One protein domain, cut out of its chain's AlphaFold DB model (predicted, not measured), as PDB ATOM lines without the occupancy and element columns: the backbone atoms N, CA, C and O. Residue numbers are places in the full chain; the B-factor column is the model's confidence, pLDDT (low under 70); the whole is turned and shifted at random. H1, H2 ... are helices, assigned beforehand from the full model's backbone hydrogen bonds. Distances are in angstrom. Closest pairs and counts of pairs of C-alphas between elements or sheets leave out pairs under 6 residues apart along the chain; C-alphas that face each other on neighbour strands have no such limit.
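What this domain is: This is residues 133 to 175, 191 to 211, 224 to 244, 274 to 306 and 321 to 348 of the 387 residues of an uncharacterized protein of Trypanosoma conorhini (UniProt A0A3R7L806). Six helices make a bundle, with H3 and H4 nearest its middle and H1, H2, H5 and H9 round them. H6, H7 and H8 cover one side of this bundle, where H6 packs on H5 and H8 crosses H4. The printed part has 146 residues with nine named helices, H1 to H9 in chain order, and no named strand: all helix. It is compact, with a radius of gyration of the C-alphas of 14.3 A, and rounded, spanning 39 by 34 by 29 A.

How they stand to each other: H1, residues 134 to 145, and H2, residues 154 to 170, form a helical hairpin and only just touch, with 3 pairs of C-alphas within 8 A, the closest those of Cys 145 and Ala 164, 5.5 A apart. H3, residues 194 to 209, touches H1 at a steep tilt of 42 degrees, the same way; the closest C-alphas are those of Ser 142 and Ala 200, 4.4 A apart. H4, residues 224 to 240, is the hub, touching five helices. With its residues 234 to 240 alone it touches H3, opposite ways at a shallow tilt of 25 degrees, closest at C-alphas His 202 and Leu 237, 6.1 A. H5, residues 274 to 287, touches H4 at a shallow tilt of 10 degrees, opposite ways, closest at C-alphas Ala 234 and Thr 281, 6.2 A. H6, residues 292 to 296, touches H5, closest at C-alphas Ala 286 and Arg 292, 4.9 A. H7, residues 298 to 304, and H8, residues 321 to 332, touch about perpendicular at 81 degrees, closest at C-alphas Leu 301 and Ala 323, 5.1 A. H8 also touches H4 at 81 degrees, about perpendicular, closest at C-alphas Leu 232 and Gln 330, 5.8 A. H9, residues 334 to 344, touches H2 at a shallow tilt of 9 degrees, the same way, closest at C-alphas Ala 158 and Leu 335, 6.3 A. H1, H2, H3, H4, H5 and H9 are an up and down bundle, each running against the one before it. Every O i to N i+4 pair is within hydrogen-bond range in H1, H2, H3, H4, H5, H8 and H9; H7 has 2 of 3, and H6 0 of 1 but 2 of 2 O i to N i+3 pairs.

Where its parts are: H1 begins at C-alpha 134 (100.505, 110.264, 120.659). H2 is 24.8 A long, H4 24.3 A and H3 22.8 A. H9 ends at C-alpha 344 (80.165, 113.235, 112.834).

The domain as a whole: The C-alphas of Ala 133 and Asp 321 are farthest apart, 41.4 A. Cuts leave C-alpha gaps of 12.3 A from 175 to 191, 17.8 A from 211 to 224, 13.2 A from 244 to 274 and 16.5 A from 306 to 321. Of the links printed whole, none is long. Mean pLDDT of the printed part is 77.5; 30 residues are under 70, among them 133 to 137 and 344 to 348.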
ATOM      1  N   ALA A 133     104.863 110.140 122.853       46.50
ATOM      2  CA  ALA A 133     104.306 109.978 121.500       46.50
ATOM      3  C   ALA A 133     102.790 109.644 121.426       46.50
ATOM      4  O   ALA A 133     102.397 108.524 121.745       46.50
ATOM      5  N   PRO A 134     101.924 110.557 120.927       50.62
ATOM      6  CA  PRO A 134     100.505 110.264 120.659       50.62
ATOM      7  C   PRO A 134     100.291 109.134 119.632       50.62
ATOM      8  O   PRO A 134      99.247 108.490 119.641       50.62
ATOM      9  N   SER A 135     101.298 108.830 118.806       61.00
ATOM     10  CA  SER A 135     101.270 107.727 117.839       61.00
ATOM     11  C   SER A 135     101.115 106.345 118.483       61.00
ATOM     12  O   SER A 135     100.496 105.473 117.886       61.00
ATOM     13  N   GLN A 136     101.604 106.147 119.709       61.03
ATOM     14  CA  GLN A 136     101.530 104.849 120.389       61.03
ATOM     15  C   GLN A 136     100.117 104.527 120.887       61.03
ATOM     16  O   GLN A 136      99.703 103.374 120.863       61.03
ATOM     17  N   LEU A 137      99.348 105.541 121.306       66.12
ATOM     18  CA  LEU A 137      97.941 105.360 121.681       66.12
ATOM     19  C   LEU A 137      97.085 105.019 120.454       66.12
ATOM     20  O   LEU A 137      96.187 104.186 120.538       66.12
ATOM     21  N   VAL A 138      97.379 105.652 119.320       71.06
ATOM     22  CA  VAL A 138      96.714 105.398 118.038       71.06
ATOM     23  C   VAL A 138      96.986 103.973 117.552       71.06
ATOM     24  O   VAL A 138      96.036 103.250 117.260       71.06
ATOM     25  N   GLU A 139      98.251 103.543 117.553       70.56
ATOM     26  CA  GLU A 139      98.659 102.167 117.222       70.56
ATOM     27  C   GLU A 139      97.948 101.150 118.129       70.56
ATOM     28  O   GLU A 139      97.325 100.192 117.675       70.56
ATOM     29  N   LEU A 140      97.921 101.413 119.429       69.25
ATOM     30  CA  LEU A 140      97.300 100.536 120.411       69.25
ATOM     31  C   LEU A 140      95.780 100.407 120.248       69.25
ATOM     32  O   LEU A 140      95.245  99.297 120.248       69.25
ATOM     33  N   LEU A 141      95.078 101.521 120.039       75.06
ATOM     34  CA  LEU A 141      93.635 101.499 119.802       75.06
ATOM     35  C   LEU A 141      93.300 100.858 118.456       75.06
ATOM     36  O   LEU A 141      92.321 100.117 118.367       75.06
ATOM     37  N   SER A 142      94.143 101.053 117.442       77.25
ATOM     38  CA  SER A 142      93.983 100.386 116.152       77.25
ATOM     39  C   SER A 142      94.091  98.859 116.274       77.25
ATOM     40  O   SER A 142      93.301  98.138 115.667       77.25
ATOM     41  N   HIS A 143      94.975  98.343 117.137       71.06
ATOM     42  CA  HIS A 143      95.078  96.912 117.428       71.06
ATOM     43  C   HIS A 143      93.886  96.375 118.225       71.06
ATOM     44  O   HIS A 143      93.445  95.256 117.972       71.06
ATOM     45  N   CYS A 144      93.313  97.160 119.142       71.75
ATOM     46  CA  CYS A 144      92.053  96.795 119.796       71.75
ATOM     47  C   CYS A 144      90.894  96.723 118.789       71.75
ATOM     48  O   CYS A 144      90.119  95.764 118.807       71.75
ATOM     49  N   CYS A 145      90.803  97.686 117.866       79.25
ATOM     50  CA  CYS A 145      89.853  97.639 116.752       79.25
ATOM     51  C   CYS A 145      90.115  96.423 115.849       79.25
ATOM     52  O   CYS A 145      89.177  95.767 115.405       79.25
ATOM     53  N   ALA A 146      91.377  96.058 115.643       79.62
ATOM     54  CA  ALA A 146      91.785  94.878 114.897       79.62
ATOM     55  C   ALA A 146      91.903  93.609 115.758       79.62
ATOM     56  O   ALA A 146      92.588  92.684 115.340       79.62
ATOM     57  N   ALA A 147      91.268  93.501 116.929       75.44
ATOM     58  CA  ALA A 147      91.261  92.258 117.718       75.44
ATOM     59  C   ALA A 147      90.057  91.349 117.398       75.44
ATOM     60  O   ALA A 147      90.007  90.201 117.838       75.44
ATOM     61  N   HIS A 148      89.086  91.851 116.628       78.00
ATOM     62  CA  HIS A 148      87.861  91.139 116.255       78.00
ATOM     63  C   HIS A 148      88.134  89.969 115.303       78.00
ATOM     64  O   HIS A 148      89.178  89.914 114.658       78.00
ATOM     65  N   GLU A 149      87.199  89.030 115.179       78.50
ATOM     66  CA  GLU A 149      87.245  88.040 114.098       78.50
ATOM     67  C   GLU A 149      87.042  88.731 112.742       78.50
ATOM     68  O   GLU A 149      86.321  89.726 112.658       78.50
ATOM     69  N   THR A 150      87.708  88.244 111.689       81.69
ATOM     70  CA  THR A 150      87.593  88.839 110.349       81.69
ATOM     71  C   THR A 150      86.143  88.719 109.859       81.69
ATOM     72  O   THR A 150      85.634  87.595 109.786       81.69
ATOM     73  N   PRO A 151      85.473  89.842 109.541       83.88
ATOM     74  CA  PRO A 151      84.057  89.852 109.205       83.88
ATOM     75  C   PRO A 151      83.810  89.182 107.852       83.88
ATOM     76  O   PRO A 151      84.644  89.247 106.946       83.88
ATOM     77  N   ARG A 152      82.657  88.518 107.736       83.81
ATOM     78  CA  ARG A 152      82.255  87.723 106.562       83.81
ATOM     79  C   ARG A 152      81.131  88.343 105.744       83.81
ATOM     80  O   ARG A 152      80.897  87.896 104.629       83.81
ATOM     81  N   ASP A 153      80.448  89.340 106.291       87.19
ATOM     82  CA  ASP A 153      79.337  90.041 105.653       87.19
ATOM     83  C   ASP A 153      79.332  91.525 106.063       87.19
ATOM     84  O   ASP A 153      80.050  91.945 106.980       87.19
ATOM     85  N   VAL A 154      78.546  92.336 105.348       88.00
ATOM     86  CA  VAL A 154      78.474  93.794 105.551       88.00
ATOM     87  C   VAL A 154      77.923  94.144 106.939       88.00
ATOM     88  O   VAL A 154      78.369  95.114 107.553       88.00
ATOM     89  N   GLU A 155      77.008  93.337 107.479       89.19
ATOM     90  CA  GLU A 155      76.415  93.560 108.803       89.19
ATOM     91  C   GLU A 155      77.433  93.354 109.932       89.19
ATOM     92  O   GLU A 155      77.466  94.126 110.892       89.19
ATOM     93  N   GLN A 156      78.329  92.377 109.804       88.44
ATOM     94  CA  GLN A 156      79.436  92.161 110.733       88.44
ATOM     95  C   GLN A 156      80.422  93.331 110.706       88.44
ATOM     96  O   GLN A 156      80.884  93.757 111.768       88.44
ATOM     97  N   VAL A 157      80.705  93.903 109.529       89.50
ATOM     98  CA  VAL A 157      81.511  95.134 109.430       89.50
ATOM     99  C   VAL A 157      80.783  96.311 110.079       89.50
ATOM    100  O   VAL A 157      81.400  97.085 110.806       89.50
ATOM    101  N   ALA A 158      79.471  96.437 109.884       89.12
ATOM    102  CA  ALA A 158      78.674  97.485 110.515       89.12
ATOM    103  C   ALA A 158      78.634  97.343 112.048       89.12
ATOM    104  O   ALA A 158      78.714  98.338 112.772       89.12
ATOM    105  N   GLY A 159      78.529  96.116 112.563       85.38
ATOM    106  CA  GLY A 159      78.644  95.803 113.988       85.38
ATOM    107  C   GLY A 159      80.012  96.198 114.544       85.38
ATOM    108  O   GLY A 159      80.086  96.962 115.507       85.38
ATOM    109  N   TRP A 160      81.085  95.769 113.873       92.12
ATOM    110  CA  TRP A 160      82.455  96.164 114.199       92.12
ATOM    111  C   TRP A 160      82.630  97.688 114.207       92.12
ATOM    112  O   TRP A 160      83.180  98.234 115.161       92.12
ATOM    113  N   LEU A 161      82.116  98.391 113.194       89.38
ATOM    114  CA  LEU A 161      82.239  99.842 113.061       89.38
ATOM    115  C   LEU A 161      81.570 100.573 114.233       89.38
ATOM    116  O   LEU A 161      82.145 101.520 114.769       89.38
ATOM    117  N   ARG A 162      80.387 100.120 114.670       86.44
ATOM    118  CA  ARG A 162      79.695 100.671 115.850       86.44
ATOM    119  C   ARG A 162      80.517 100.485 117.122       86.44
ATOM    120  O   ARG A 162      80.649 101.428 117.898       86.44
ATOM    121  N   GLU A 163      81.084  99.299 117.322       83.19
ATOM    122  CA  GLU A 163      81.892  98.976 118.503       83.19
ATOM    123  C   GLU A 163      83.228  99.736 118.509       83.19
ATOM    124  O   GLU A 163      83.593 100.350 119.512       83.19
ATOM    125  N   ALA A 164      83.934  99.768 117.377       85.44
ATOM    126  CA  ALA A 164      85.186 100.498 117.213       85.44
ATOM    127  C   ALA A 164      84.984 102.011 117.380       85.44
ATOM    128  O   ALA A 164      85.702 102.647 118.151       85.44
ATOM    129  N   ALA A 165      83.971 102.592 116.730       83.88
ATOM    130  CA  ALA A 165      83.659 104.011 116.875       83.88
ATOM    131  C   ALA A 165      83.268 104.352 118.320       83.88
ATOM    132  O   ALA A 165      83.738 105.352 118.862       83.88
ATOM    133  N   ALA A 166      82.457 103.516 118.976       74.06
ATOM    134  CA  ALA A 166      82.108 103.712 120.379       74.06
ATOM    135  C   ALA A 166      83.346 103.662 121.285       74.06
ATOM    136  O   ALA A 166      83.485 104.537 122.136       74.06
ATOM    137  N   LEU A 167      84.268 102.712 121.079       77.38
ATOM    138  CA  LEU A 167      85.524 102.638 121.832       77.38
ATOM    139  C   LEU A 167      86.351 103.915 121.652       77.38
ATOM    140  O   LEU A 167      86.758 104.528 122.635       77.38
ATOM    141  N   LEU A 168      86.575 104.347 120.411       78.25
ATOM    142  CA  LEU A 168      87.374 105.540 120.117       78.25
ATOM    143  C   LEU A 168      86.737 106.820 120.673       78.25
ATOM    144  O   LEU A 168      87.457 107.744 121.062       78.25
ATOM    145  N   ARG A 169      85.404 106.873 120.784       73.31
ATOM    146  CA  ARG A 169      84.691 107.984 121.433       73.31
ATOM    147  C   ARG A 169      85.046 108.130 122.911       73.31
ATOM    148  O   ARG A 169      85.114 109.264 123.365       73.31
ATOM    149  N   PHE A 170      85.363 107.053 123.638       64.88
ATOM    150  CA  PHE A 170      85.855 107.172 125.025       64.88
ATOM    151  C   PHE A 170      87.168 107.961 125.116       64.88
ATOM    152  O   PHE A 170      87.423 108.625 126.124       64.88
ATOM    153  N   PHE A 171      87.980 107.913 124.058       67.75
ATOM    154  CA  PHE A 171      89.263 108.602 123.961       67.75
ATOM    155  C   PHE A 171      89.182 109.911 123.167       67.75
ATOM    156  O   PHE A 171      90.188 110.601 123.064       67.75
ATOM    157  N   THR A 172      88.029 110.292 122.615       65.81
ATOM    158  CA  THR A 172      87.894 111.524 121.821       65.81
ATOM    159  C   THR A 172      87.213 112.604 122.668       65.81
ATOM    160  O   THR A 172      86.111 112.375 123.160       65.81
ATOM    161  N   PRO A 173      87.817 113.790 122.856       59.16
ATOM    162  CA  PRO A 173      87.212 114.836 123.667       59.16
ATOM    163  C   PRO A 173      85.923 115.381 123.033       59.16
ATOM    164  O   PRO A 173      85.845 115.504 121.808       59.16
ATOM    165  N   PRO A 174      84.918 115.774 123.839       55.62
ATOM    166  CA  PRO A 174      83.728 116.428 123.319       55.62
ATOM    167  C   PRO A 174      84.118 117.800 122.755       55.62
ATOM    168  O   PRO A 174      84.855 118.548 123.397       55.62
ATOM    169  N   ALA A 175      83.593 118.154 121.580       50.34
ATOM    170  CA  ALA A 175      83.924 119.394 120.868       50.34
ATOM    171  C   ALA A 175      83.804 120.665 121.743       50.34
ATOM    172  O   ALA A 175      84.585 121.603 121.596       50.34
ATOM    173  N   TYR A 191      94.081 111.404 124.870       61.72
ATOM    174  CA  TYR A 191      92.913 111.629 124.053       61.72
ATOM    175  C   TYR A 191      93.358 111.702 122.596       61.72
ATOM    176  O   TYR A 191      94.472 112.150 122.311       61.72
ATOM    177  N   LEU A 192      92.483 111.268 121.700       67.31
ATOM    178  CA  LEU A 192      92.656 111.326 120.262       67.31
ATOM    179  C   LEU A 192      92.038 112.612 119.722       67.31
ATOM    180  O   LEU A 192      90.932 113.005 120.097       67.31
ATOM    181  N   THR A 193      92.742 113.260 118.807       73.81
ATOM    182  CA  THR A 193      92.112 114.181 117.861       73.81
ATOM    183  C   THR A 193      91.193 113.407 116.914       73.81
ATOM    184  O   THR A 193      91.319 112.193 116.752       73.81
ATOM    185  N   HIS A 194      90.273 114.107 116.251       76.69
ATOM    186  CA  HIS A 194      89.391 113.476 115.267       76.69
ATOM    187  C   HIS A 194      90.176 112.796 114.130       76.69
ATOM    188  O   HIS A 194      89.860 111.681 113.739       76.69
ATOM    189  N   ALA A 195      91.258 113.415 113.647       77.88
ATOM    190  CA  ALA A 195      92.112 112.805 112.625       77.88
ATOM    191  C   ALA A 195      92.804 111.523 113.130       77.88
ATOM    192  O   ALA A 195      92.878 110.532 112.408       77.88
ATOM    193  N   GLU A 196      93.267 111.513 114.384       78.25
ATOM    194  CA  GLU A 196      93.887 110.336 115.007       78.25
ATOM    195  C   GLU A 196      92.885 109.195 115.236       78.25
ATOM    196  O   GLU A 196      93.246 108.032 115.072       78.25
ATOM    197  N   SER A 197      91.623 109.494 115.570       80.31
ATOM    198  CA  SER A 197      90.587 108.461 115.696       80.31
ATOM    199  C   SER A 197      90.180 107.879 114.342       80.31
ATOM    200  O   SER A 197      90.044 106.662 114.226       80.31
ATOM    201  N   LEU A 198      90.082 108.707 113.298       86.19
ATOM    202  CA  LEU A 198      89.889 108.223 111.928       86.19
ATOM    203  C   LEU A 198      91.043 107.326 111.474       86.19
ATOM    204  O   LEU A 198      90.797 106.273 110.890       86.19
ATOM    205  N   HIS A 199      92.286 107.703 111.783       84.31
ATOM    206  CA  HIS A 199      93.458 106.897 111.451       84.31
ATOM    207  C   HIS A 199      93.481 105.562 112.211       84.31
ATOM    208  O   HIS A 199      93.681 104.519 111.597       84.31
ATOM    209  N   ALA A 200      93.192 105.561 113.520       83.69
ATOM    210  CA  ALA A 200      93.099 104.326 114.304       83.69
ATOM    211  C   ALA A 200      92.033 103.365 113.749       83.69
ATOM    212  O   ALA A 200      92.250 102.153 113.690       83.69
ATOM    213  N   LEU A 201      90.887 103.904 113.324       89.50
ATOM    214  CA  LEU A 201      89.796 103.119 112.755       89.50
ATOM    215  C   LEU A 201      90.145 102.577 111.363       89.50
ATOM    216  O   LEU A 201      89.856 101.418 111.072       89.50
ATOM    217  N   HIS A 202      90.797 103.390 110.529       90.75
ATOM    218  CA  HIS A 202      91.288 102.990 109.209       90.75
ATOM    219  C   HIS A 202      92.322 101.862 109.301       90.75
ATOM    220  O   HIS A 202      92.125 100.805 108.696       90.75
ATOM    221  N   HIS A 203      93.352 102.035 110.131       86.12
ATOM    222  CA  HIS A 203      94.377 101.012 110.341       86.12
ATOM    223  C   HIS A 203      93.781  99.734 110.939       86.12
ATOM    224  O   HIS A 203      94.116  98.618 110.531       86.12
ATOM    225  N   GLY A 204      92.834  99.880 111.872       83.06
ATOM    226  CA  GLY A 204      92.095  98.760 112.449       83.06
ATOM    227  C   GLY A 204      91.311  97.961 111.402       83.06
ATOM    228  O   GLY A 204      91.386  96.731 111.391       83.06
ATOM    229  N   LEU A 205      90.606  98.649 110.494       89.62
ATOM    230  CA  LEU A 205      89.860  98.044 109.383       89.62
ATOM    231  C   LEU A 205      90.788  97.269 108.443       89.62
ATOM    232  O   LEU A 205      90.536  96.101 108.141       89.62
ATOM    233  N   CYS A 206      91.873  97.907 107.997       85.94
ATOM    234  CA  CYS A 206      92.820  97.298 107.065       85.94
ATOM    235  C   CYS A 206      93.497  96.078 107.700       85.94
ATOM    236  O   CYS A 206      93.516  95.003 107.103       85.94
ATOM    237  N   THR A 207      93.954  96.199 108.948       82.38
ATOM    238  CA  THR A 207      94.584  95.097 109.691       82.38
ATOM    239  C   THR A 207      93.628  93.924 109.912       82.38
ATOM    240  O   THR A 207      94.044  92.770 109.846       82.38
ATOM    241  N   LEU A 208      92.341  94.184 110.160       83.62
ATOM    242  CA  LEU A 208      91.313  93.152 110.333       83.62
ATOM    243  C   LEU A 208      91.071  92.335 109.050       83.62
ATOM    244  O   LEU A 208      90.849  91.122 109.125       83.62
ATOM    245  N   LEU A 209      91.118  92.994 107.890       84.62
ATOM    246  CA  LEU A 209      90.720  92.436 106.591       84.62
ATOM    247  C   LEU A 209      91.881  91.931 105.730       84.62
ATOM    248  O   LEU A 209      91.651  91.154 104.800       84.62
ATOM    249  N   LEU A 210      93.108  92.341 106.049       81.44
ATOM    250  CA  LEU A 210      94.343  91.865 105.422       81.44
ATOM    251  C   LEU A 210      94.975  90.673 106.158       81.44
ATOM    252  O   LEU A 210      96.061  90.233 105.783       81.44
ATOM    253  N   ARG A 211      94.329  90.130 107.203       76.19
ATOM    254  CA  ARG A 211      94.897  88.994 107.942       76.19
ATOM    255  C   ARG A 211      95.068  87.760 107.053       76.19
ATOM    256  O   ARG A 211      94.173  87.457 106.260       76.19
ATOM    257  N   ASP A 224      81.329  89.901  96.674       80.56
ATOM    258  CA  ASP A 224      81.855  91.073  95.969       80.56
ATOM    259  C   ASP A 224      81.254  92.364  96.561       80.56
ATOM    260  O   ASP A 224      81.934  93.388  96.631       80.56
ATOM    261  N   ALA A 225      80.022  92.303  97.087       84.12
ATOM    262  CA  ALA A 225      79.382  93.426  97.765       84.12
ATOM    263  C   ALA A 225      80.091  93.815  99.076       84.12
ATOM    264  O   ALA A 225      80.203  95.002  99.390       84.12
ATOM    265  N   LEU A 226      80.609  92.841  99.832       87.12
ATOM    266  CA  LEU A 226      81.398  93.103 101.037       87.12
ATOM    267  C   LEU A 226      82.727  93.772 100.687       87.12
ATOM    268  O   LEU A 226      83.095  94.766 101.314       87.12
ATOM    269  N   ASP A 227      83.442  93.226  99.700       87.88
ATOM    270  CA  ASP A 227      84.734  93.759  99.266       87.88
ATOM    271  C   ASP A 227      84.592  95.205  98.750       87.88
ATOM    272  O   ASP A 227      85.429  96.058  99.066       87.88
ATOM    273  N   GLU A 228      83.514  95.506  98.016       89.12
ATOM    274  CA  GLU A 228      83.181  96.862  97.569       89.12
ATOM    275  C   GLU A 228      82.865  97.813  98.737       89.12
ATOM    276  O   GLU A 228      83.465  98.885  98.825       89.12
ATOM    277  N   GLU A 229      81.969  97.444  99.660       90.94
ATOM    278  CA  GLU A 229      81.584  98.294 100.801       90.94
ATOM    279  C   GLU A 229      82.772  98.602 101.727       90.94
ATOM    280  O   GLU A 229      82.963  99.741 102.163       90.94
ATOM    281  N   VAL A 230      83.619  97.605 101.985       90.50
ATOM    282  CA  VAL A 230      84.862  97.754 102.752       90.50
ATOM    283  C   VAL A 230      85.814  98.740 102.079       90.50
ATOM    284  O   VAL A 230      86.385  99.610 102.742       90.50
ATOM    285  N   ALA A 231      86.012  98.599 100.767       90.25
ATOM    286  CA  ALA A 231      86.904  99.463 100.011       90.25
ATOM    287  C   ALA A 231      86.403 100.910 100.008       90.25
ATOM    288  O   ALA A 231      87.190 101.835 100.218       90.25
ATOM    289  N   LEU A 232      85.093 101.112  99.835       91.31
ATOM    290  CA  LEU A 232      84.468 102.433  99.909       91.31
ATOM    291  C   LEU A 232      84.683 103.072 101.286       91.31
ATOM    292  O   LEU A 232      85.083 104.237 101.347       91.31
ATOM    293  N   LEU A 233      84.499 102.305 102.368       92.38
ATOM    294  CA  LEU A 233      84.736 102.770 103.735       92.38
ATOM    295  C   LEU A 233      86.210 103.141 103.969       92.38
ATOM    296  O   LEU A 233      86.488 104.205 104.521       92.38
ATOM    297  N   ALA A 234      87.160 102.314 103.524       91.12
ATOM    298  CA  ALA A 234      88.590 102.596 103.663       91.12
ATOM    299  C   ALA A 234      88.997 103.879 102.916       91.12
ATOM    300  O   ALA A 234      89.688 104.732 103.477       91.12
ATOM    301  N   ILE A 235      88.508 104.061 101.684       89.00
ATOM    302  CA  ILE A 235      88.740 105.279 100.895       89.00
ATOM    303  C   ILE A 235      88.100 106.493 101.582       89.00
ATOM    304  O   ILE A 235      88.721 107.553 101.651       89.00
ATOM    305  N   TRP A 236      86.888 106.351 102.125       90.19
ATOM    306  CA  TRP A 236      86.199 107.433 102.832       90.19
ATOM    307  C   TRP A 236      86.967 107.882 104.084       90.19
ATOM    308  O   TRP A 236      87.178 109.077 104.287       90.19
ATOM    309  N   LEU A 237      87.457 106.938 104.895       88.62
ATOM    310  CA  LEU A 237      88.273 107.229 106.081       88.62
ATOM    311  C   LEU A 237      89.602 107.903 105.712       88.62
ATOM    312  O   LEU A 237      90.030 108.848 106.379       88.62
ATOM    313  N   LEU A 238      90.233 107.464 104.620       86.94
ATOM    314  CA  LEU A 238      91.452 108.076 104.093       86.94
ATOM    315  C   LEU A 238      91.207 109.523 103.631       86.94
ATOM    316  O   LEU A 238      92.000 110.413 103.924       86.94
ATOM    317  N   GLN A 239      90.081 109.793 102.966       85.69
ATOM    318  CA  GLN A 239      89.702 111.151 102.559       85.69
ATOM    319  C   GLN A 239      89.415 112.053 103.768       85.69
ATOM    320  O   GLN A 239      89.844 113.205 103.790       85.69
ATOM    321  N   LYS A 240      88.711 111.537 104.783       83.25
ATOM    322  CA  LYS A 240      88.311 112.308 105.974       83.25
ATOM    323  C   LYS A 240      89.432 112.538 106.984       83.25
ATOM    324  O   LYS A 240      89.345 113.477 107.766       83.25
ATOM    325  N   SER A 241      90.479 111.717 106.970       76.88
ATOM    326  CA  SER A 241      91.657 111.894 107.833       76.88
ATOM    327  C   SER A 241      92.641 112.952 107.318       76.88
ATOM    328  O   SER A 241      93.574 113.319 108.038       76.88
ATOM    329  N   ARG A 242      92.439 113.487 106.103       72.06
ATOM    330  CA  ARG A 242      93.281 114.548 105.541       72.06
ATOM    331  C   ARG A 242      93.048 115.868 106.297       72.06
ATOM    332  O   ARG A 242      91.900 116.292 106.417       72.06
ATOM    333  N   PRO A 243      94.102 116.547 106.781       58.53
ATOM    334  CA  PRO A 243      93.945 117.866 107.381       58.53
ATOM    335  C   PRO A 243      93.440 118.866 106.329       58.53
ATOM    336  O   PRO A 243      94.063 119.030 105.275       58.53
ATOM    337  N   GLU A 244      92.314 119.531 106.609       48.25
ATOM    338  CA  GLU A 244      91.834 120.674 105.823       48.25
ATOM    339  C   GLU A 244      92.928 121.755 105.807       48.25
ATOM    340  O   GLU A 244      93.303 122.280 106.854       48.25
ATOM    341  N   MET A 274      99.647 109.451 106.990       69.44
ATOM    342  CA  MET A 274      98.879 109.511 105.735       69.44
ATOM    343  C   MET A 274      99.481 108.607 104.653       69.44
ATOM    344  O   MET A 274      98.750 108.015 103.862       69.44
ATOM    345  N   GLY A 275     100.813 108.496 104.626       72.81
ATOM    346  CA  GLY A 275     101.513 107.570 103.735       72.81
ATOM    347  C   GLY A 275     101.176 106.121 104.075       72.81
ATOM    348  O   GLY A 275     100.828 105.352 103.182       72.81
ATOM    349  N   ASP A 276     101.176 105.802 105.369       77.38
ATOM    350  CA  ASP A 276     100.868 104.461 105.874       77.38
ATOM    351  C   ASP A 276      99.404 104.075 105.573       77.38
ATOM    352  O   ASP A 276      99.142 103.032 104.972       77.38
ATOM    353  N   ALA A 277      98.442 104.967 105.849       81.31
ATOM    354  CA  ALA A 277      97.024 104.732 105.547       81.31
ATOM    355  C   ALA A 277      96.743 104.592 104.035       81.31
ATOM    356  O   ALA A 277      95.900 103.792 103.608       81.31
ATOM    357  N   LEU A 278      97.456 105.348 103.191       85.94
ATOM    358  CA  LEU A 278      97.367 105.196 101.738       85.94
ATOM    359  C   LEU A 278      97.869 103.818 101.298       85.94
ATOM    360  O   LEU A 278      97.183 103.142 100.530       85.94
ATOM    361  N   GLN A 279      99.036 103.400 101.788       84.88
ATOM    362  CA  GLN A 279      99.620 102.100 101.466       84.88
ATOM    363  C   GLN A 279      98.701 100.954 101.907       84.88
ATOM    364  O   GLN A 279      98.459 100.025 101.141       84.88
ATOM    365  N   GLU A 280      98.123 101.033 103.102       84.31
ATOM    366  CA  GLU A 280      97.166 100.042 103.603       84.31
ATOM    367  C   GLU A 280      95.901  99.959 102.750       84.31
ATOM    368  O   GLU A 280      95.461  98.863 102.397       84.31
ATOM    369  N   THR A 281      95.366 101.109 102.332       85.94
ATOM    370  CA  THR A 281      94.226 101.157 101.406       85.94
ATOM    371  C   THR A 281      94.586 100.519 100.064       85.94
ATOM    372  O   THR A 281      93.792  99.771  99.497       85.94
ATOM    373  N   GLN A 282      95.796 100.769  99.556       87.88
ATOM    374  CA  GLN A 282      96.278 100.146  98.323       87.88
ATOM    375  C   GLN A 282      96.416  98.627  98.468       87.88
ATOM    376  O   GLN A 282      95.983  97.895  97.580       87.88
ATOM    377  N   MET A 283      96.964  98.133  99.581       82.88
ATOM    378  CA  MET A 283      97.050  96.695  99.853       82.88
ATOM    379  C   MET A 283      95.660  96.054  99.920       82.88
ATOM    380  O   MET A 283      95.437  95.002  99.317       82.88
ATOM    381  N   LEU A 284      94.706  96.709 100.589       85.88
ATOM    382  CA  LEU A 284      93.324  96.246 100.690       85.88
ATOM    383  C   LEU A 284      92.674  96.116  99.308       85.88
ATOM    384  O   LEU A 284      92.193  95.035  98.969       85.88
ATOM    385  N   LEU A 285      92.748  97.160  98.480       86.31
ATOM    386  CA  LEU A 285      92.230  97.143  97.107       86.31
ATOM    387  C   LEU A 285      92.945  96.109  96.223       86.31
ATOM    388  O   LEU A 285      92.309  95.434  95.418       86.31
ATOM    389  N   ALA A 286      94.264  95.950  96.364       84.31
ATOM    390  CA  ALA A 286      95.036  94.983  95.582       84.31
ATOM    391  C   ALA A 286      94.678  93.526  95.914       84.31
ATOM    392  O   ALA A 286      94.764  92.659  95.041       84.31
ATOM    393  N   SER A 287      94.279  93.257  97.160       82.06
ATOM    394  CA  SER A 287      93.975  91.908  97.650       82.06
ATOM    395  C   SER A 287      92.653  91.327  97.118       82.06
ATOM    396  O   SER A 287      92.465  90.104  97.135       82.06
ATOM    397  N   ARG A 288      91.739  92.183  96.634       81.12
ATOM    398  CA  ARG A 288      90.366  91.817  96.246       81.12
ATOM    399  C   ARG A 288      90.141  92.001  94.752       81.12
ATOM    400  O   ARG A 288      90.515  93.012  94.170       81.12
ATOM    401  N   THR A 289      89.514  91.021  94.109       76.88
ATOM    402  CA  THR A 289      89.286  91.037  92.656       76.88
ATOM    403  C   THR A 289      88.314  92.134  92.233       76.88
ATOM    404  O   THR A 289      88.590  92.818  91.250       76.88
ATOM    405  N   ALA A 290      87.242  92.349  93.004       81.00
ATOM    406  CA  ALA A 290      86.204  93.338  92.708       81.00
ATOM    407  C   ALA A 290      86.724  94.788  92.710       81.00
ATOM    408  O   ALA A 290      86.306  95.609  91.895       81.00
ATOM    409  N   THR A 291      87.684  95.107  93.582       82.88
ATOM    410  CA  THR A 291      88.107  96.496  93.840       82.88
ATOM    411  C   THR A 291      89.509  96.822  93.321       82.88
ATOM    412  O   THR A 291      89.909  97.988  93.296       82.88
ATOM    413  N   ARG A 292      90.243  95.832  92.791       83.31
ATOM    414  CA  ARG A 292      91.598  96.009  92.237       83.31
ATOM    415  C   ARG A 292      91.678  97.076  91.147       83.31
ATOM    416  O   ARG A 292      92.660  97.813  91.083       83.31
ATOM    417  N   ALA A 293      90.654  97.186  90.300       82.25
ATOM    418  CA  ALA A 293      90.605  98.197  89.241       82.25
ATOM    419  C   ALA A 293      90.573  99.637  89.794       82.25
ATOM    420  O   ALA A 293      91.008 100.571  89.119       82.25
ATOM    421  N   TRP A 294      90.111  99.825  91.035       83.94
ATOM    422  CA  TRP A 294      89.992 101.141  91.666       83.94
ATOM    423  C   TRP A 294      91.345 101.708  92.105       83.94
ATOM    424  O   TRP A 294      91.465 102.919  92.283       83.94
ATOM    425  N   LEU A 295      92.400 100.887  92.193       83.25
ATOM    426  CA  LEU A 295      93.770 101.356  92.449       83.25
ATOM    427  C   LEU A 295      94.222 102.425  91.451       83.25
ATOM    428  O   LEU A 295      94.879 103.393  91.826       83.25
ATOM    429  N   LEU A 296      93.829 102.273  90.185       79.94
ATOM    430  CA  LEU A 296      94.145 103.227  89.120       79.94
ATOM    431  C   LEU A 296      93.403 104.561  89.293       79.94
ATOM    432  O   LEU A 296      93.821 105.585  88.751       79.94
ATOM    433  N   GLN A 297      92.304 104.548  90.045       75.62
ATOM    434  CA  GLN A 297      91.415 105.686  90.267       75.62
ATOM    435  C   GLN A 297      91.704 106.389  91.602       75.62
ATOM    436  O   GLN A 297      91.418 107.578  91.735       75.62
ATOM    437  N   LEU A 298      92.341 105.702  92.559       78.69
ATOM    438  CA  LEU A 298      92.648 106.203  93.902       78.69
ATOM    439  C   LEU A 298      93.320 107.594  93.922       78.69
ATOM    440  O   LEU A 298      92.866 108.445  94.686       78.69
ATOM    441  N   PRO A 299      94.309 107.917  93.060       74.31
ATOM    442  CA  PRO A 299      94.892 109.260  93.039       74.31
ATOM    443  C   PRO A 299      93.904 110.366  92.643       74.31
ATOM    444  O   PRO A 299      94.040 111.495  93.107       74.31
ATOM    445  N   ALA A 300      92.924 110.071  91.782       69.81
ATOM    446  CA  ALA A 300      91.886 111.030  91.401       69.81
ATOM    447  C   ALA A 300      90.864 111.214  92.537       69.81
ATOM    448  O   ALA A 300      90.499 112.341  92.861       69.81
ATOM    449  N   LEU A 301      90.496 110.121  93.212       71.69
ATOM    450  CA  LEU A 301      89.579 110.123  94.358       71.69
ATOM    451  C   LEU A 301      90.085 110.940  95.546       71.69
ATOM    452  O   LEU A 301      89.299 111.561  96.257       71.69
ATOM    453  N   LEU A 302      91.397 110.943  95.768       71.69
ATOM    454  CA  LEU A 302      92.018 111.707  96.850       71.69
ATOM    455  C   LEU A 302      92.171 113.199  96.520       71.69
ATOM    456  O   LEU A 302      92.340 114.004  97.436       71.69
ATOM    457  N   ARG A 303      92.097 113.574  95.234       66.12
ATOM    458  CA  ARG A 303      92.175 114.970  94.770       66.12
ATOM    459  C   ARG A 303      90.812 115.664  94.766       66.12
ATOM    460  O   ARG A 303      90.734 116.792  95.233       66.12
ATOM    461  N   ASP A 304      89.746 114.991  94.329       55.78
ATOM    462  CA  ASP A 304      88.394 115.583  94.259       55.78
ATOM    463  C   ASP A 304      87.724 115.789  95.639       55.78
ATOM    464  O   ASP A 304      86.738 116.513  95.750       55.78
ATOM    465  N   GLY A 305      88.261 115.189  96.710       50.38
ATOM    466  CA  GLY A 305      87.805 115.414  98.090       50.38
ATOM    467  C   GLY A 305      88.243 116.755  98.699       50.38
ATOM    468  O   GLY A 305      87.694 117.163  99.722       50.38
ATOM    469  N   CYS A 306      89.204 117.450  98.078       39.69
ATOM    470  CA  CYS A 306      89.613 118.802  98.451       39.69
ATOM    471  C   CYS A 306      88.743 119.796  97.685       39.69
ATOM    472  O   CYS A 306      88.884 119.957  96.474       39.69
ATOM    473  N   ASP A 321      85.001 111.181  85.534       61.88
ATOM    474  CA  ASP A 321      83.852 110.267  85.532       61.88
ATOM    475  C   ASP A 321      84.051 109.104  86.513       61.88
ATOM    476  O   ASP A 321      83.147 108.757  87.270       61.88
ATOM    477  N   SER A 322      85.271 108.565  86.578       63.66
ATOM    478  CA  SER A 322      85.630 107.498  87.522       63.66
ATOM    479  C   SER A 322      85.651 107.987  88.977       63.66
ATOM    480  O   SER A 322      85.163 107.303  89.876       63.66
ATOM    481  N   ALA A 323      86.178 109.193  89.223       63.81
ATOM    482  CA  ALA A 323      86.187 109.778  90.560       63.81
ATOM    483  C   ALA A 323      84.767 110.085  91.063       63.81
ATOM    484  O   ALA A 323      84.412 109.779  92.204       63.81
ATOM    485  N   ARG A 324      83.922 110.605  90.166       70.19
ATOM    486  CA  ARG A 324      82.499 110.837  90.407       70.19
ATOM    487  C   ARG A 324      81.743 109.539  90.680       70.19
ATOM    488  O   ARG A 324      80.927 109.519  91.595       70.19
ATOM    489  N   PHE A 325      82.045 108.466  89.951       73.88
ATOM    490  CA  PHE A 325      81.432 107.152  90.149       73.88
ATOM    491  C   PHE A 325      81.661 106.608  91.564       73.88
ATOM    492  O   PHE A 325      80.713 106.198  92.232       73.88
ATOM    493  N   VAL A 326      82.897 106.646  92.069       71.56
ATOM    494  CA  VAL A 326      83.180 106.164  93.432       71.56
ATOM    495  C   VAL A 326      82.630 107.123  94.488       71.56
ATOM    496  O   VAL A 326      82.129 106.663  95.507       71.56
ATOM    497  N   ALA A 327      82.645 108.438  94.252       73.88
ATOM    498  CA  ALA A 327      82.004 109.396  95.156       73.88
ATOM    499  C   ALA A 327      80.480 109.174  95.252       73.88
ATOM    500  O   ALA A 327      79.892 109.296  96.326       73.88
ATOM    501  N   GLU A 328      79.827 108.814  94.148       81.50
ATOM    502  CA  GLU A 328      78.411 108.443  94.115       81.50
ATOM    503  C   GLU A 328      78.160 107.109  94.831       81.50
ATOM    504  O   GLU A 328      77.262 107.016  95.669       81.50
ATOM    505  N   ARG A 329      79.026 106.112  94.609       82.62
ATOM    506  CA  ARG A 329      79.019 104.839  95.347       82.62
ATOM    507  C   ARG A 329      79.211 105.041  96.852       82.62
ATOM    508  O   ARG A 329      78.484 104.440  97.631       82.62
ATOM    509  N   GLN A 330      80.107 105.931  97.280       84.50
ATOM    510  CA  GLN A 330      80.290 106.280  98.695       84.50
ATOM    511  C   GLN A 330      79.034 106.921  99.302       84.50
ATOM    512  O   GLN A 330      78.715 106.657 100.457       84.50
ATOM    513  N   ARG A 331      78.297 107.746  98.541       82.31
ATOM    514  CA  ARG A 331      77.021 108.326  99.003       82.31
ATOM    515  C   ARG A 331      75.927 107.268  99.158       82.31
ATOM    516  O   ARG A 331      75.110 107.381 100.070       82.31
ATOM    517  N   GLY A 332      75.909 106.265  98.281       82.62
ATOM    518  CA  GLY A 332      74.983 105.130  98.355       82.62
ATOM    519  C   GLY A 332      75.363 104.085  99.411       82.62
ATOM    520  O   GLY A 332      74.474 103.442  99.978       82.62
ATOM    521  N   SER A 333      76.658 103.958  99.712       89.50
ATOM    522  CA  SER A 333      77.208 102.951 100.624       89.50
ATOM    523  C   SER A 333      76.577 103.031 102.008       89.50
ATOM    524  O   SER A 333      76.402 104.104 102.601       89.50
ATOM    525  N   PHE A 334      76.209 101.866 102.529       90.50
ATOM    526  CA  PHE A 334      75.655 101.745 103.869       90.50
ATOM    527  C   PHE A 334      76.726 102.025 104.926       90.50
ATOM    528  O   PHE A 334      76.492 102.819 105.839       90.50
ATOM    529  N   LEU A 335      77.921 101.445 104.769       90.75
ATOM    530  CA  LEU A 335      79.005 101.610 105.735       90.75
ATOM    531  C   LEU A 335      79.534 103.047 105.785       90.75
ATOM    532  O   LEU A 335      79.804 103.551 106.873       90.75
ATOM    533  N   CYS A 336      79.636 103.731 104.640       89.81
ATOM    534  CA  CYS A 336      80.074 105.129 104.599       89.81
ATOM    535  C   CYS A 336      79.064 106.066 105.276       89.81
ATOM    536  O   CYS A 336      79.459 106.970 106.015       89.81
ATOM    537  N   ARG A 337      77.756 105.842 105.069       89.06
ATOM    538  CA  ARG A 337      76.698 106.600 105.756       89.06
ATOM    539  C   ARG A 337      76.729 106.361 107.261       89.06
ATOM    540  O   ARG A 337      76.765 107.325 108.021       89.06
ATOM    541  N   LEU A 338      76.821 105.099 107.680       88.94
ATOM    542  CA  LEU A 338      76.935 104.731 109.091       88.94
ATOM    543  C   LEU A 338      78.186 105.346 109.743       88.94
ATOM    544  O   LEU A 338      78.102 105.894 110.839       88.94
ATOM    545  N   ALA A 339      79.340 105.307 109.071       86.75
ATOM    546  CA  ALA A 339      80.566 105.947 109.546       86.75
ATOM    547  C   ALA A 339      80.380 107.463 109.696       86.75
ATOM    548  O   ALA A 339      80.739 108.030 110.728       86.75
ATOM    549  N   GLY A 340      79.755 108.103 108.702       83.44
ATOM    550  CA  GLY A 340      79.384 109.512 108.746       83.44
ATOM    551  C   GLY A 340      78.525 109.846 109.965       83.44
ATOM    552  O   GLY A 340      78.855 110.775 110.698       83.44
ATOM    553  N   GLU A 341      77.484 109.066 110.239       85.06
ATOM    554  CA  GLU A 341      76.611 109.257 111.402       85.06
ATOM    555  C   GLU A 341      77.361 109.073 112.726       85.06
ATOM    556  O   GLU A 341      77.300 109.933 113.606       85.06
ATOM    557  N   LEU A 342      78.115 107.982 112.879       81.44
ATOM    558  CA  LEU A 342      78.788 107.640 114.135       81.44
ATOM    559  C   LEU A 342      79.920 108.611 114.494       81.44
ATOM    560  O   LEU A 342      80.103 108.918 115.679       81.44
ATOM    561  N   LEU A 343      80.665 109.071 113.485       76.31
ATOM    562  CA  LEU A 343      81.889 109.860 113.641       76.31
ATOM    563  C   LEU A 343      81.638 111.373 113.553       76.31
ATOM    564  O   LEU A 343      82.374 112.129 114.185       76.31
ATOM    565  N   SER A 344      80.585 111.818 112.852       66.00
ATOM    566  CA  SER A 344      80.165 113.235 112.834       66.00
ATOM    567  C   SER A 344      79.299 113.611 114.040       66.00
ATOM    568  O   SER A 344      79.137 114.792 114.341       66.00
ATOM    569  N   SER A 345      78.757 112.627 114.769       49.88
ATOM    570  CA  SER A 345      77.964 112.841 115.990       49.88
ATOM    571  C   SER A 345      78.829 113.232 117.197       49.88
ATOM    572  O   SER A 345      78.794 112.589 118.253       49.88
ATOM    573  N   THR A 346      79.591 114.317 117.081       43.84
ATOM    574  CA  THR A 346      80.175 115.038 118.212       43.84
ATOM    575  C   THR A 346      79.123 115.947 118.830       43.84
ATOM    576  O   THR A 346      79.274 117.152 118.752       43.84
ATOM    577  N   LEU A 347      78.045 115.405 119.403       40.88
ATOM    578  CA  LEU A 347      77.121 116.127 120.293       40.88
ATOM    579  C   LEU A 347      76.137 115.123 120.912       40.88
ATOM    580  O   LEU A 347      75.015 114.937 120.460       40.88
ATOM    581  N   SER A 348      76.561 114.452 121.978       34.06
ATOM    582  CA  SER A 348      75.608 114.017 122.999       34.06
ATOM    583  C   SER A 348      76.300 114.062 124.350       34.06
ATOM    584  O   SER A 348      77.307 113.390 124.577       34.06
TER     585      SER A 348